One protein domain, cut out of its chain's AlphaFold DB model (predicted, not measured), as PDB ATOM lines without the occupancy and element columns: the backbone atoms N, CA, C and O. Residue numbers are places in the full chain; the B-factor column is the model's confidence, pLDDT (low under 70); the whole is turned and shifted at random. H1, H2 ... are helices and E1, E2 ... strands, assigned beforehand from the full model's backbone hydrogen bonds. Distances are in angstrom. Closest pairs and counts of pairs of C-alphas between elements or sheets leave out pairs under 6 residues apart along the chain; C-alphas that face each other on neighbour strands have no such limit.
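What this domain is: This is residues 87 to 171 of the 197 residues of an uncharacterized protein of Gemmatimonadales bacterium (UniProt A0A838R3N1). A small antiparallel sheet of three short strands sits in the middle, with the short helix H2 and the long helix H3 side by side over one face and the short helix H1 over the other. After H3, residues 156 to 171 form a long tail with no named element, and Tyr 169 in it lies at one end of the longest distance in the domain. The printed part has 85 residues, with three named helices and three named strands in the order H1 E1 E2 E3 H2 H3; the sheet runs E1 E2 E3, and the class is mixed, helices and strands. The whole is compact, with a radius of gyration of the C-alphas of 12.9 A and spans of 40 by 31 by 21 A.

How they stand to each other: The strands E1, residues 102 to 105, E2, residues 110 to 113, and E3, residues 118 to 121, form a meander, each strand the antiparallel neighbour of the one before. E1 and E2 are a hairpin, at 165 degrees between their directions, with N 102 and O 113 within hydrogen-bond range at 2.8 A. E2 and E3 are a hairpin too, at 168 degrees, with N 112 and O 119 within hydrogen-bond range at 2.8 A. H3, residues 136 to 155, is on the sheet at a height of 9.8 A, over E1 and along the strands, at 12 degrees to E1 on the local plane; its closest C-alphas to E1 are those of Ala 149 and Ala 105, 5.7 A apart. H2, residues 124 to 130, is on the same face at a height of 8.5 A, over E3; it runs along the strands, but only just, at 29.7 degrees to E3 on the local plane, and the C-alphas of Ile 127 and Gly 121 are the closest, 6.3 A apart. H2 and H3 form a helical hairpin: they touch, with residues 142 to 150 of H3 alone, at a steep tilt of 40 degrees, opposite ways, and the closest C-alphas, of Ile 124 and Leu 146, are 6.1 A apart. H1, residues 87 to 95, is on the opposite face, over E2 at a height of 9.6 A, and the C-alphas of His 93 and Phe 113 are the closest of H1 and E2, 6.7 A apart. H1 is apart from H2 and H3. In H2 and H3 every O i to N i+4 pair is within hydrogen-bond range; in H1 4 of 5 are.

Where its parts are: H3 is 28.5 A from first to last C-alpha, and C-alpha 155 is at (179.752, 266.254, 265.954). E1 is 10.4 A long, E2 10.2 A and E3 10.3 A. H1 is 12.9 A long, from C-alpha 87 at (174.305, 287.116, 277.615), and H2 is 9.9 A long.

The domain as a whole: The two C-alphas farthest apart are those of Glu 116 and Tyr 169, 40.1 A. The printed part has no cut, and no link between named elements is long. The mean pLDDT of the printed part is 94.9, and no printed residue is under 70.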
ATOM      1  N   GLU A  87     175.017 285.846 277.518       94.88
ATOM      2  CA  GLU A  87     174.305 287.116 277.615       94.88
ATOM      3  C   GLU A  87     173.003 287.103 276.803       94.88
ATOM      4  O   GLU A  87     171.947 287.471 277.325       94.88
ATOM      5  N   GLU A  88     173.037 286.623 275.556       95.62
ATOM      6  CA  GLU A  88     171.840 286.475 274.718       95.62
ATOM      7  C   GLU A  88     170.831 285.505 275.340       95.62
ATOM      8  O   GLU A  88     169.636 285.804 275.407       95.62
ATOM      9  N   LEU A  89     171.298 284.366 275.859       96.44
ATOM     10  CA  LEU A  89     170.426 283.382 276.505       96.44
ATOM     11  C   LEU A  89     169.815 283.917 277.807       96.44
ATOM     12  O   LEU A  89     168.656 283.627 278.104       96.44
ATOM     13  N   ARG A  90     170.547 284.733 278.572       96.31
ATOM     14  CA  ARG A  90     170.035 285.406 279.778       96.31
ATOM     15  C   ARG A  90     168.960 286.434 279.437       96.31
ATOM     16  O   ARG A  90     167.954 286.513 280.143       96.31
ATOM     17  N   LEU A  91     169.144 287.189 278.352       96.06
ATOM     18  CA  LEU A  91     168.134 288.123 277.848       96.06
ATOM     19  C   LEU A  91     166.869 287.385 277.398       96.06
ATOM     20  O   LEU A  91     165.762 287.796 277.747       96.06
ATOM     21  N   LEU A  92     167.023 286.265 276.684       95.31
ATOM     22  CA  LEU A  92     165.899 285.409 276.300       95.31
ATOM     23  C   LEU A  92     165.175 284.851 277.527       95.31
ATOM     24  O   LEU A  92     163.950 284.930 277.596       95.31
ATOM     25  N   HIS A  93     165.914 284.342 278.514       97.12
ATOM     26  CA  HIS A  93     165.363 283.819 279.764       97.12
ATOM     27  C   HIS A  93     164.514 284.861 280.506       97.12
ATOM     28  O   HIS A  93     163.399 284.550 280.918       97.12
ATOM     29  N   ALA A  94     164.972 286.115 280.594       95.81
ATOM     30  CA  ALA A  94     164.223 287.196 281.242       95.81
ATOM     31  C   ALA A  94     162.860 287.494 280.582       95.81
ATOM     32  O   ALA A  94     161.959 288.031 281.230       95.81
ATOM     33  N   ALA A  95     162.690 287.150 279.302       95.50
ATOM     34  CA  ALA A  95     161.433 287.314 278.578       95.50
ATOM     35  C   ALA A  95     160.472 286.116 278.729       95.50
ATOM     36  O   ALA A  95     159.289 286.235 278.394       95.50
ATOM     37  N   VAL A  96     160.945 284.967 279.225       95.06
ATOM     38  CA  VAL A  96     160.138 283.748 279.379       95.06
ATOM     39  C   VAL A  96     159.238 283.844 280.607       95.06
ATOM     40  O   VAL A  96     159.676 284.181 281.701       95.06
ATOM     41  N   LYS A  97     157.954 283.511 280.431       94.06
ATOM     42  CA  LYS A  97     156.942 283.533 281.507       94.06
ATOM     43  C   LYS A  97     156.247 282.192 281.728       94.06
ATOM     44  O   LYS A  97     155.443 282.063 282.645       94.06
ATOM     45  N   ASP A  98     156.507 281.224 280.859       94.44
ATOM     46  CA  ASP A  98     155.874 279.913 280.871       94.44
ATOM     47  C   ASP A  98     156.815 278.828 281.430       94.44
ATOM     48  O   ASP A  98     158.041 278.975 281.404       94.44
ATOM     49  N   PRO A  99     156.253 277.711 281.920       92.12
ATOM     50  CA  PRO A  99     157.032 276.623 282.501       92.12
ATOM     51  C   PRO A  99     157.788 275.752 281.489       92.12
ATOM     52  O   PRO A  99     158.501 274.843 281.916       92.12
ATOM     53  N   ASN A 100     157.654 275.983 280.176       92.81
ATOM     54  CA  ASN A 100     158.252 275.092 279.187       92.81
ATOM     55  C   ASN A 100     159.771 275.252 279.144       92.81
ATOM     56  O   ASN A 100     160.301 276.363 279.027       92.81
ATOM     57  N   PHE A 101     160.459 274.115 279.171       95.25
ATOM     58  CA  PHE A 101     161.904 274.056 279.022       95.25
ATOM     59  C   PHE A 101     162.319 274.344 277.583       95.25
ATOM     60  O   PHE A 101     161.856 273.711 276.631       95.25
ATOM     61  N   ARG A 102     163.238 275.290 277.450       96.94
ATOM     62  CA  ARG A 102     163.928 275.635 276.214       96.94
ATOM     63  C   ARG A 102     165.359 275.152 276.328       96.94
ATOM     64  O   ARG A 102     165.993 275.385 277.356       96.94
ATOM     65  N   ILE A 103     165.840 274.473 275.295       97.12
ATOM     66  CA  ILE A 103     167.180 273.893 275.255       97.12
ATOM     67  C   ILE A 103     167.964 274.589 274.148       97.12
ATOM     68  O   ILE A 103     167.479 274.750 273.030       97.12
ATOM     69  N   PHE A 104     169.187 274.984 274.464       97.12
ATOM     70  CA  PHE A 104     170.157 275.542 273.533       97.12
ATOM     71  C   PHE A 104     171.459 274.764 273.674       97.12
ATOM     72  O   PHE A 104     171.817 274.347 274.777       97.12
ATOM     73  N   ALA A 105     172.161 274.560 272.565       95.62
ATOM     74  CA  ALA A 105     173.479 273.946 272.564       95.62
ATOM     75  C   ALA A 105     174.430 274.838 271.773       95.62
ATOM     76  O   ALA A 105     174.177 275.120 270.603       95.62
ATOM     77  N   ASP A 106     175.499 275.263 272.438       92.06
ATOM     78  CA  ASP A 106     176.599 276.010 271.835       92.06
ATOM     79  C   ASP A 106     177.699 275.024 271.402       92.06
ATOM     80  O   ASP A 106     177.462 273.825 271.281       92.06
ATOM     81  N   ARG A 107     178.941 275.485 271.207       89.94
ATOM     82  CA  ARG A 107     180.067 274.603 270.837       89.94
ATOM     83  C   ARG A 107     180.449 273.577 271.896       89.94
ATOM     84  O   ARG A 107     181.023 272.549 271.556       89.94
ATOM     85  N   THR A 108     180.238 273.894 273.168       93.12
ATOM     86  CA  THR A 108     180.747 273.085 274.288       93.12
ATOM     87  C   THR A 108     179.735 272.903 275.406       93.12
ATOM     88  O   THR A 108     179.860 271.964 276.185       93.12
ATOM     89  N   THR A 109     178.730 273.772 275.484       96.25
ATOM     90  CA  THR A 109     177.789 273.844 276.600       96.25
ATOM     91  C   THR A 109     176.353 273.708 276.133       96.25
ATOM     92  O   THR A 109     175.974 274.214 275.079       96.25
ATOM     93  N   ILE A 110     175.538 273.083 276.974       97.88
ATOM     94  CA  ILE A 110     174.087 273.026 276.843       97.88
ATOM     95  C   ILE A 110     173.497 273.956 277.897       97.88
ATOM     96  O   ILE A 110     173.905 273.934 279.060       97.88
ATOM     97  N   THR A 111     172.531 274.766 277.485       98.06
ATOM     98  CA  THR A 111     171.759 275.630 278.375       98.06
ATOM     99  C   THR A 111     170.301 275.220 278.312       98.06
ATOM    100  O   THR A 111     169.732 275.103 277.229       98.06
ATOM    101  N   VAL A 112     169.694 275.014 279.472       97.69
ATOM    102  CA  VAL A 112     168.281 274.683 279.621       97.69
ATOM    103  C   VAL A 112     167.643 275.682 280.565       97.69
ATOM    104  O   VAL A 112     168.128 275.880 281.678       97.69
ATOM    105  N   PHE A 113     166.547 276.303 280.144       97.25
ATOM    106  CA  PHE A 113     165.828 277.239 281.002       97.25
ATOM    107  C   PHE A 113     164.318 277.248 280.767       97.25
ATOM    108  O   PHE A 113     163.831 276.888 279.695       97.25
ATOM    109  N   ASN A 114     163.577 277.683 281.780       95.81
ATOM    110  CA  ASN A 114     162.156 278.040 281.720       95.81
ATOM    111  C   ASN A 114     161.948 279.347 282.510       95.81
ATOM    112  O   ASN A 114     162.916 280.041 282.767       95.81
ATOM    113  N   HIS A 115     160.725 279.714 282.901       94.81
ATOM    114  CA  HIS A 115     160.511 280.938 283.697       94.81
ATOM    115  C   HIS A 115     161.121 280.952 285.120       94.81
ATOM    116  O   HIS A 115     161.162 282.012 285.739       94.81
ATOM    117  N   GLU A 116     161.541 279.806 285.664       93.75
ATOM    118  CA  GLU A 116     162.023 279.668 287.049       93.75
ATOM    119  C   GLU A 116     163.512 279.309 287.129       93.75
ATOM    120  O   GLU A 116     164.212 279.761 288.034       93.75
ATOM    121  N   LEU A 117     163.998 278.481 286.202       96.00
ATOM    122  CA  LEU A 117     165.325 277.875 286.245       96.00
ATOM    123  C   LEU A 117     166.156 278.279 285.031       96.00
ATOM    124  O   LEU A 117     165.655 278.311 283.909       96.00
ATOM    125  N   PHE A 118     167.457 278.466 285.258       97.62
ATOM    126  CA  PHE A 118     168.472 278.622 284.220       97.62
ATOM    127  C   PHE A 118     169.669 277.731 284.551       97.62
ATOM    128  O   PHE A 118     170.446 278.036 285.456       97.62
ATOM    129  N   VAL A 119     169.806 276.623 283.828       97.75
ATOM    130  CA  VAL A 119     170.848 275.613 284.032       97.75
ATOM    131  C   VAL A 119     171.762 275.607 282.814       97.75
ATOM    132  O   VAL A 119     171.297 275.471 281.687       97.75
ATOM    133  N   ARG A 120     173.070 275.734 283.027       97.44
ATOM    134  CA  ARG A 120     174.092 275.685 281.974       97.44
ATOM    135  C   ARG A 120     175.179 274.705 282.388       97.44
ATOM    136  O   ARG A 120     175.625 274.743 283.530       97.44
ATOM    137  N   GLY A 121     175.609 273.841 281.476       96.88
ATOM    138  CA  GLY A 121     176.635 272.845 281.778       96.88
ATOM    139  C   GLY A 121     177.110 272.066 280.559       96.88
ATOM    140  O   GLY A 121     176.674 272.306 279.434       96.88
ATOM    141  N   THR A 122     178.016 271.121 280.790       96.75
ATOM    142  CA  THR A 122     178.572 270.229 279.757       96.75
ATOM    143  C   THR A 122     178.092 268.786 279.911       96.75
ATOM    144  O   THR A 122     178.072 268.034 278.937       96.75
ATOM    145  N   ASP A 123     177.703 268.386 281.126       97.31
ATOM    146  CA  ASP A 123     177.208 267.043 281.417       97.31
ATOM    147  C   ASP A 123     175.674 267.010 281.450       97.31
ATOM    148  O   ASP A 123     175.022 267.704 282.231       97.31
ATOM    149  N   ILE A 124     175.082 266.184 280.586       97.00
ATOM    150  CA  ILE A 124     173.624 266.082 280.459       97.00
ATOM    151  C   ILE A 124     172.943 265.459 281.681       97.00
ATOM    152  O   ILE A 124     171.778 265.766 281.916       97.00
ATOM    153  N   GLN A 125     173.627 264.606 282.449       96.19
ATOM    154  CA  GLN A 125     173.078 263.998 283.664       96.19
ATOM    155  C   GLN A 125     173.008 265.033 284.786       96.19
ATOM    156  O   GLN A 125     171.983 265.146 285.454       96.19
ATOM    157  N   GLU A 126     174.063 265.837 284.946       97.38
ATOM    158  CA  GLU A 126     174.085 266.937 285.918       97.38
ATOM    159  C   GLU A 126     173.056 268.016 285.580       97.38
ATOM    160  O   GLU A 126     172.362 268.507 286.474       97.38
ATOM    161  N   ILE A 127     172.922 268.361 284.293       97.44
ATOM    162  CA  ILE A 127     171.882 269.282 283.825       97.44
ATOM    163  C   ILE A 127     170.507 268.705 284.155       97.44
ATOM    164  O   ILE A 127     169.706 269.382 284.792       97.44
ATOM    165  N   PHE A 128     170.238 267.455 283.763       97.00
ATOM    166  CA  PHE A 128     168.940 266.816 283.971       97.00
ATOM    167  C   PHE A 128     168.551 266.745 285.456       97.00
ATOM    168  O   PHE A 128     167.413 267.062 285.801       97.00
ATOM    169  N   ALA A 129     169.496 266.407 286.340       96.00
ATOM    170  CA  ALA A 129     169.270 266.361 287.784       96.00
ATOM    171  C   ALA A 129     168.836 267.720 288.364       96.00
ATOM    172  O   ALA A 129     167.999 267.767 289.265       96.00
ATOM    173  N   GLN A 130     169.352 268.829 287.822       96.25
ATOM    174  CA  GLN A 130     168.995 270.186 288.250       96.25
ATOM    175  C   GLN A 130     167.615 270.647 287.759       96.25
ATOM    176  O   GLN A 130     167.050 271.573 288.337       96.25
ATOM    177  N   LEU A 131     167.041 270.015 286.724       94.50
ATOM    178  CA  LEU A 131     165.722 270.397 286.199       94.50
ATOM    179  C   LEU A 131     164.563 269.972 287.114       94.50
ATOM    180  O   LEU A 131     163.458 270.489 286.962       94.50
ATOM    181  N   GLY A 132     164.791 269.031 288.040       91.31
ATOM    182  CA  GLY A 132     163.801 268.626 289.046       91.31
ATOM    183  C   GLY A 132     162.513 268.020 288.470       91.31
ATOM    184  O   GLY A 132     161.437 268.208 289.033       91.31
ATOM    185  N   VAL A 133     162.593 267.329 287.328       90.56
ATOM    186  CA  VAL A 133     161.412 266.795 286.632       90.56
ATOM    187  C   VAL A 133     161.019 265.421 287.170       90.56
ATOM    188  O   VAL A 133     161.725 264.439 286.968       90.56
ATOM    189  N   GLU A 134     159.856 265.353 287.822       87.44
ATOM    190  CA  GLU A 134     159.307 264.117 288.407       87.44
ATOM    191  C   GLU A 134     158.387 263.344 287.432       87.44
ATOM    192  O   GLU A 134     158.206 262.135 287.565       87.44
ATOM    193  N   GLU A 135     157.789 264.019 286.442       91.81
ATOM    194  CA  GLU A 135     156.848 263.394 285.503       91.81
ATOM    195  C   GLU A 135     157.583 262.587 284.420       91.81
ATOM    196  O   GLU A 135     158.379 263.134 283.658       91.81
ATOM    197  N   GLY A 136     157.278 261.289 284.306       91.94
ATOM    198  CA  GLY A 136     158.002 260.369 283.419       91.94
ATOM    199  C   GLY A 136     157.986 260.750 281.931       91.94
ATOM    200  O   GLY A 136     158.995 260.596 281.246       91.94
ATOM    201  N   THR A 137     156.878 261.293 281.427       91.44
ATOM    202  CA  THR A 137     156.748 261.781 280.038       91.44
ATOM    203  C   THR A 137     157.674 262.973 279.774       91.44
ATOM    204  O   THR A 137     158.383 262.999 278.768       91.44
ATOM    205  N   HIS A 138     157.718 263.934 280.701       89.19
ATOM    206  CA  HIS A 138     158.584 265.112 280.634       89.19
ATOM    207  C   HIS A 138     160.059 264.730 280.783       89.19
ATOM    208  O   HIS A 138     160.904 265.218 280.034       89.19
ATOM    209  N   ALA A 139     160.363 263.820 281.710       93.81
ATOM    210  CA  ALA A 139     161.697 263.271 281.914       93.81
ATOM    211  C   ALA A 139     162.227 262.588 280.644       93.81
ATOM    212  O   ALA A 139     163.342 262.870 280.207       93.81
ATOM    213  N   PHE A 140     161.409 261.742 280.010       94.88
ATOM    214  CA  PHE A 140     161.759 261.076 278.755       94.88
ATOM    215  C   PHE A 140     162.025 262.078 277.628       94.88
ATOM    216  O   PHE A 140     163.045 261.990 276.940       94.88
ATOM    217  N   TYR A 141     161.128 263.052 277.461       94.38
ATOM    218  CA  TYR A 141     161.261 264.104 276.458       94.38
ATOM    219  C   TYR A 141     162.566 264.897 276.624       94.38
ATOM    220  O   TYR A 141     163.342 265.027 275.677       94.38
ATOM    221  N   LEU A 142     162.847 265.372 277.841       95.94
ATOM    222  CA  LEU A 142     164.066 266.124 278.134       95.94
ATOM    223  C   LEU A 142     165.316 265.270 277.942       95.94
ATOM    224  O   LEU A 142     166.281 265.745 277.353       95.94
ATOM    225  N   GLY A 143     165.296 264.005 278.366       96.62
ATOM    226  CA  GLY A 143     166.399 263.076 278.128       96.62
ATOM    227  C   GLY A 143     166.707 262.903 276.636       96.62
ATOM    228  O   GLY A 143     167.871 262.967 276.235       96.62
ATOM    229  N   ARG A 144     165.668 262.758 275.797       96.88
ATOM    230  CA  ARG A 144     165.801 262.678 274.331       96.88
ATOM    231  C   ARG A 144     166.465 263.931 273.761       96.88
ATOM    232  O   ARG A 144     167.418 263.827 272.987       96.88
ATOM    233  N   GLU A 145     165.977 265.108 274.139       97.62
ATOM    234  CA  GLU A 145     166.493 266.379 273.624       97.62
ATOM    235  C   GLU A 145     167.906 266.696 274.131       97.62
ATOM    236  O   GLU A 145     168.751 267.112 273.341       97.62
ATOM    237  N   LEU A 146     168.208 266.422 275.403       97.94
ATOM    238  CA  LEU A 146     169.549 266.580 275.974       97.94
ATOM    239  C   LEU A 146     170.570 265.670 275.289       97.94
ATOM    240  O   LEU A 146     171.677 266.108 274.968       97.94
ATOM    241  N   MET A 147     170.204 264.417 275.005       98.00
ATOM    242  CA  MET A 147     171.083 263.512 274.267       98.00
ATOM    243  C   MET A 147     171.318 264.001 272.830       98.00
ATOM    244  O   MET A 147     172.449 263.955 272.344       98.00
ATOM    245  N   LYS A 148     170.283 264.534 272.164       97.25
ATOM    246  CA  LYS A 148     170.411 265.150 270.831       97.25
ATOM    247  C   LYS A 148     171.323 266.381 270.861       97.25
ATOM    248  O   LYS A 148     172.175 266.516 269.987       97.25
ATOM    249  N   ALA A 149     171.201 267.235 271.876       97.50
ATOM    250  CA  ALA A 149     172.075 268.391 272.084       97.50
ATOM    251  C   ALA A 149     173.540 267.972 272.305       97.50
ATOM    252  O   ALA A 149     174.442 268.502 271.659       97.50
ATOM    253  N   LYS A 150     173.788 266.952 273.137       97.69
ATOM    254  CA  LYS A 150     175.136 266.398 273.354       97.69
ATOM    255  C   LYS A 150     175.738 265.805 272.081       97.69
ATOM    256  O   LYS A 150     176.929 265.982 271.818       97.69
ATOM    257  N   LEU A 151     174.928 265.108 271.283       96.50
ATOM    258  CA  LEU A 151     175.362 264.572 269.996       96.50
ATOM    259  C   LEU A 151     175.710 265.700 269.017       96.50
ATOM    260  O   LEU A 151     176.732 265.617 268.341       96.50
ATOM    261  N   ALA A 152     174.907 266.766 268.984       95.75
ATOM    262  CA  ALA A 152     175.178 267.934 268.155       95.75
ATOM    263  C   ALA A 152     176.522 268.585 268.516       95.75
ATOM    264  O   ALA A 152     177.344 268.797 267.628       95.75
ATOM    265  N   ILE A 153     176.795 268.785 269.810       95.19
ATOM    266  CA  ILE A 153     178.089 269.286 270.301       95.19
ATOM    267  C   ILE A 153     179.238 268.379 269.855       95.19
ATOM    268  O   ILE A 153     180.201 268.847 269.253       95.19
ATOM    269  N   THR A 154     179.116 267.070 270.098       95.50
ATOM    270  CA  THR A 154     180.159 266.081 269.765       95.50
ATOM    271  C   THR A 154     180.541 266.112 268.284       95.50
ATOM    272  O   THR A 154     181.712 265.965 267.942       95.50
ATOM    273  N   LEU A 155     179.557 266.293 267.403       94.19
ATOM    274  CA  LEU A 155     179.752 266.254 265.954       94.19
ATOM    275  C   LEU A 155     179.989 267.638 265.325       94.19
ATOM    276  O   LEU A 155     180.286 267.722 264.134       94.19
ATOM    277  N   GLY A 156     179.878 268.721 266.102       92.44
ATOM    278  CA  GLY A 156     179.931 270.087 265.581       92.44
ATOM    279  C   GLY A 156     178.742 270.406 264.669       92.44
ATOM    280  O   GLY A 156     178.925 270.932 263.572       92.44
ATOM    281  N   LYS A 157     177.535 270.038 265.104       94.62
ATOM    282  CA  LYS A 157     176.267 270.304 264.416       94.62
ATOM    283  C   LYS A 157     175.457 271.380 265.119       94.62
ATOM    284  O   LYS A 157     175.567 271.575 266.325       94.62
ATOM    285  N   THR A 158     174.567 272.010 264.364       93.94
ATOM    286  CA  THR A 158     173.553 272.905 264.907       93.94
ATOM    287  C   THR A 158     172.435 272.089 265.547       93.94
ATOM    288  O   THR A 158     171.667 271.405 264.867       93.94
ATOM    289  N   TYR A 159     172.306 272.189 266.867       95.19
ATOM    290  CA  TYR A 159     171.145 271.659 267.571       95.19
ATOM    291  C   TYR A 159     169.899 272.504 267.277       95.19
ATOM    292  O   TYR A 159     169.935 273.735 267.307       95.19
ATOM    293  N   ARG A 160     168.773 271.828 267.037       93.06
ATOM    294  CA  ARG A 160     167.440 272.435 266.977       93.06
ATOM    295  C   ARG A 160     166.493 271.597 267.826       93.06
ATOM    296  O   ARG A 160     166.364 270.391 267.604       93.06
ATOM    297  N   GLN A 161     165.840 272.226 268.797       93.12
ATOM    298  CA  GLN A 161     164.809 271.565 269.596       93.12
ATOM    299  C   GLN A 161     163.657 271.128 268.682       93.12
ATOM    300  O   GLN A 161     163.328 271.837 267.732       93.12
ATOM    301  N   GLU A 162     163.118 269.928 268.907       89.69
ATOM    302  CA  GLU A 162     162.180 269.203 268.018       89.69
ATOM    303  C   GLU A 162     162.676 268.874 266.598       89.69
ATOM    304  O   GLU A 162     162.243 267.881 266.025       89.69
ATOM    305  N   GLY A 163     163.623 269.629 266.042       89.19
ATOM    306  CA  GLY A 163     164.192 269.373 264.720       89.19
ATOM    307  C   GLY A 163     165.114 268.152 264.681       89.19
ATOM    308  O   GLY A 163     165.745 267.784 265.680       89.19
ATOM    309  N   ALA A 164     165.223 267.538 263.503       90.50
ATOM    310  CA  ALA A 164     166.260 266.553 263.226       90.50
ATOM    311  C   ALA A 164     167.636 267.232 263.111       90.50
ATOM    312  O   ALA A 164     167.747 268.392 262.709       90.50
ATOM    313  N   LEU A 165     168.700 266.494 263.438       93.12
ATOM    314  CA  LEU A 165     170.046 266.901 263.039       93.12
ATOM    315  C   LEU A 165     170.182 266.753 261.519       93.12
ATOM    316  O   LEU A 165     169.658 265.800 260.939       93.12
ATOM    317  N   ALA A 166     170.891 267.681 260.881       92.00
ATOM    318  CA  ALA A 166     171.205 267.578 259.463       92.00
ATOM    319  C   ALA A 166     172.265 266.489 259.248       92.00
ATOM    320  O   ALA A 166     173.290 266.489 259.920       92.00
ATOM    321  N   TRP A 167     172.047 265.581 258.301       94.25
ATOM    322  CA  TRP A 167     172.963 264.486 257.953       94.25
ATOM    323  C   TRP A 167     173.339 264.509 256.465       94.25
ATOM    324  O   TRP A 167     173.582 263.466 255.859       94.25
ATOM    325  N   GLY A 168     173.331 265.688 255.838       93.38
ATOM    326  CA  GLY A 168     173.544 265.827 254.397       93.38
ATOM    327  C   GLY A 168     172.500 265.036 253.604       93.38
ATOM    328  O   GLY A 168     171.299 265.152 253.847       93.38
ATOM    329  N   TYR A 169     172.945 264.181 252.686       93.88
ATOM    330  CA  TYR A 169     172.077 263.315 251.881       93.88
ATOM    331  C   TYR A 169     171.328 262.240 252.688       93.88
ATOM    332  O   TYR A 169     170.396 261.625 252.167       93.88
ATOM    333  N   LEU A 170     171.736 261.997 253.937       93.88
ATOM    334  CA  LEU A 170     171.083 261.071 254.865       93.88
ATOM    335  C   LEU A 170     170.032 261.764 255.740       93.88
ATOM    336  O   LEU A 170     169.403 261.092 256.556       93.88
ATOM    337  N   THR A 171     169.852 263.085 255.609       90.25
ATOM    338  CA  THR A 171     168.881 263.826 256.422       90.25
ATOM    339  C   THR A 171     167.485 263.256 256.163       90.25
ATOM    340  O   THR A 171     167.042 263.266 255.010       90.25
TER     341      THR A 171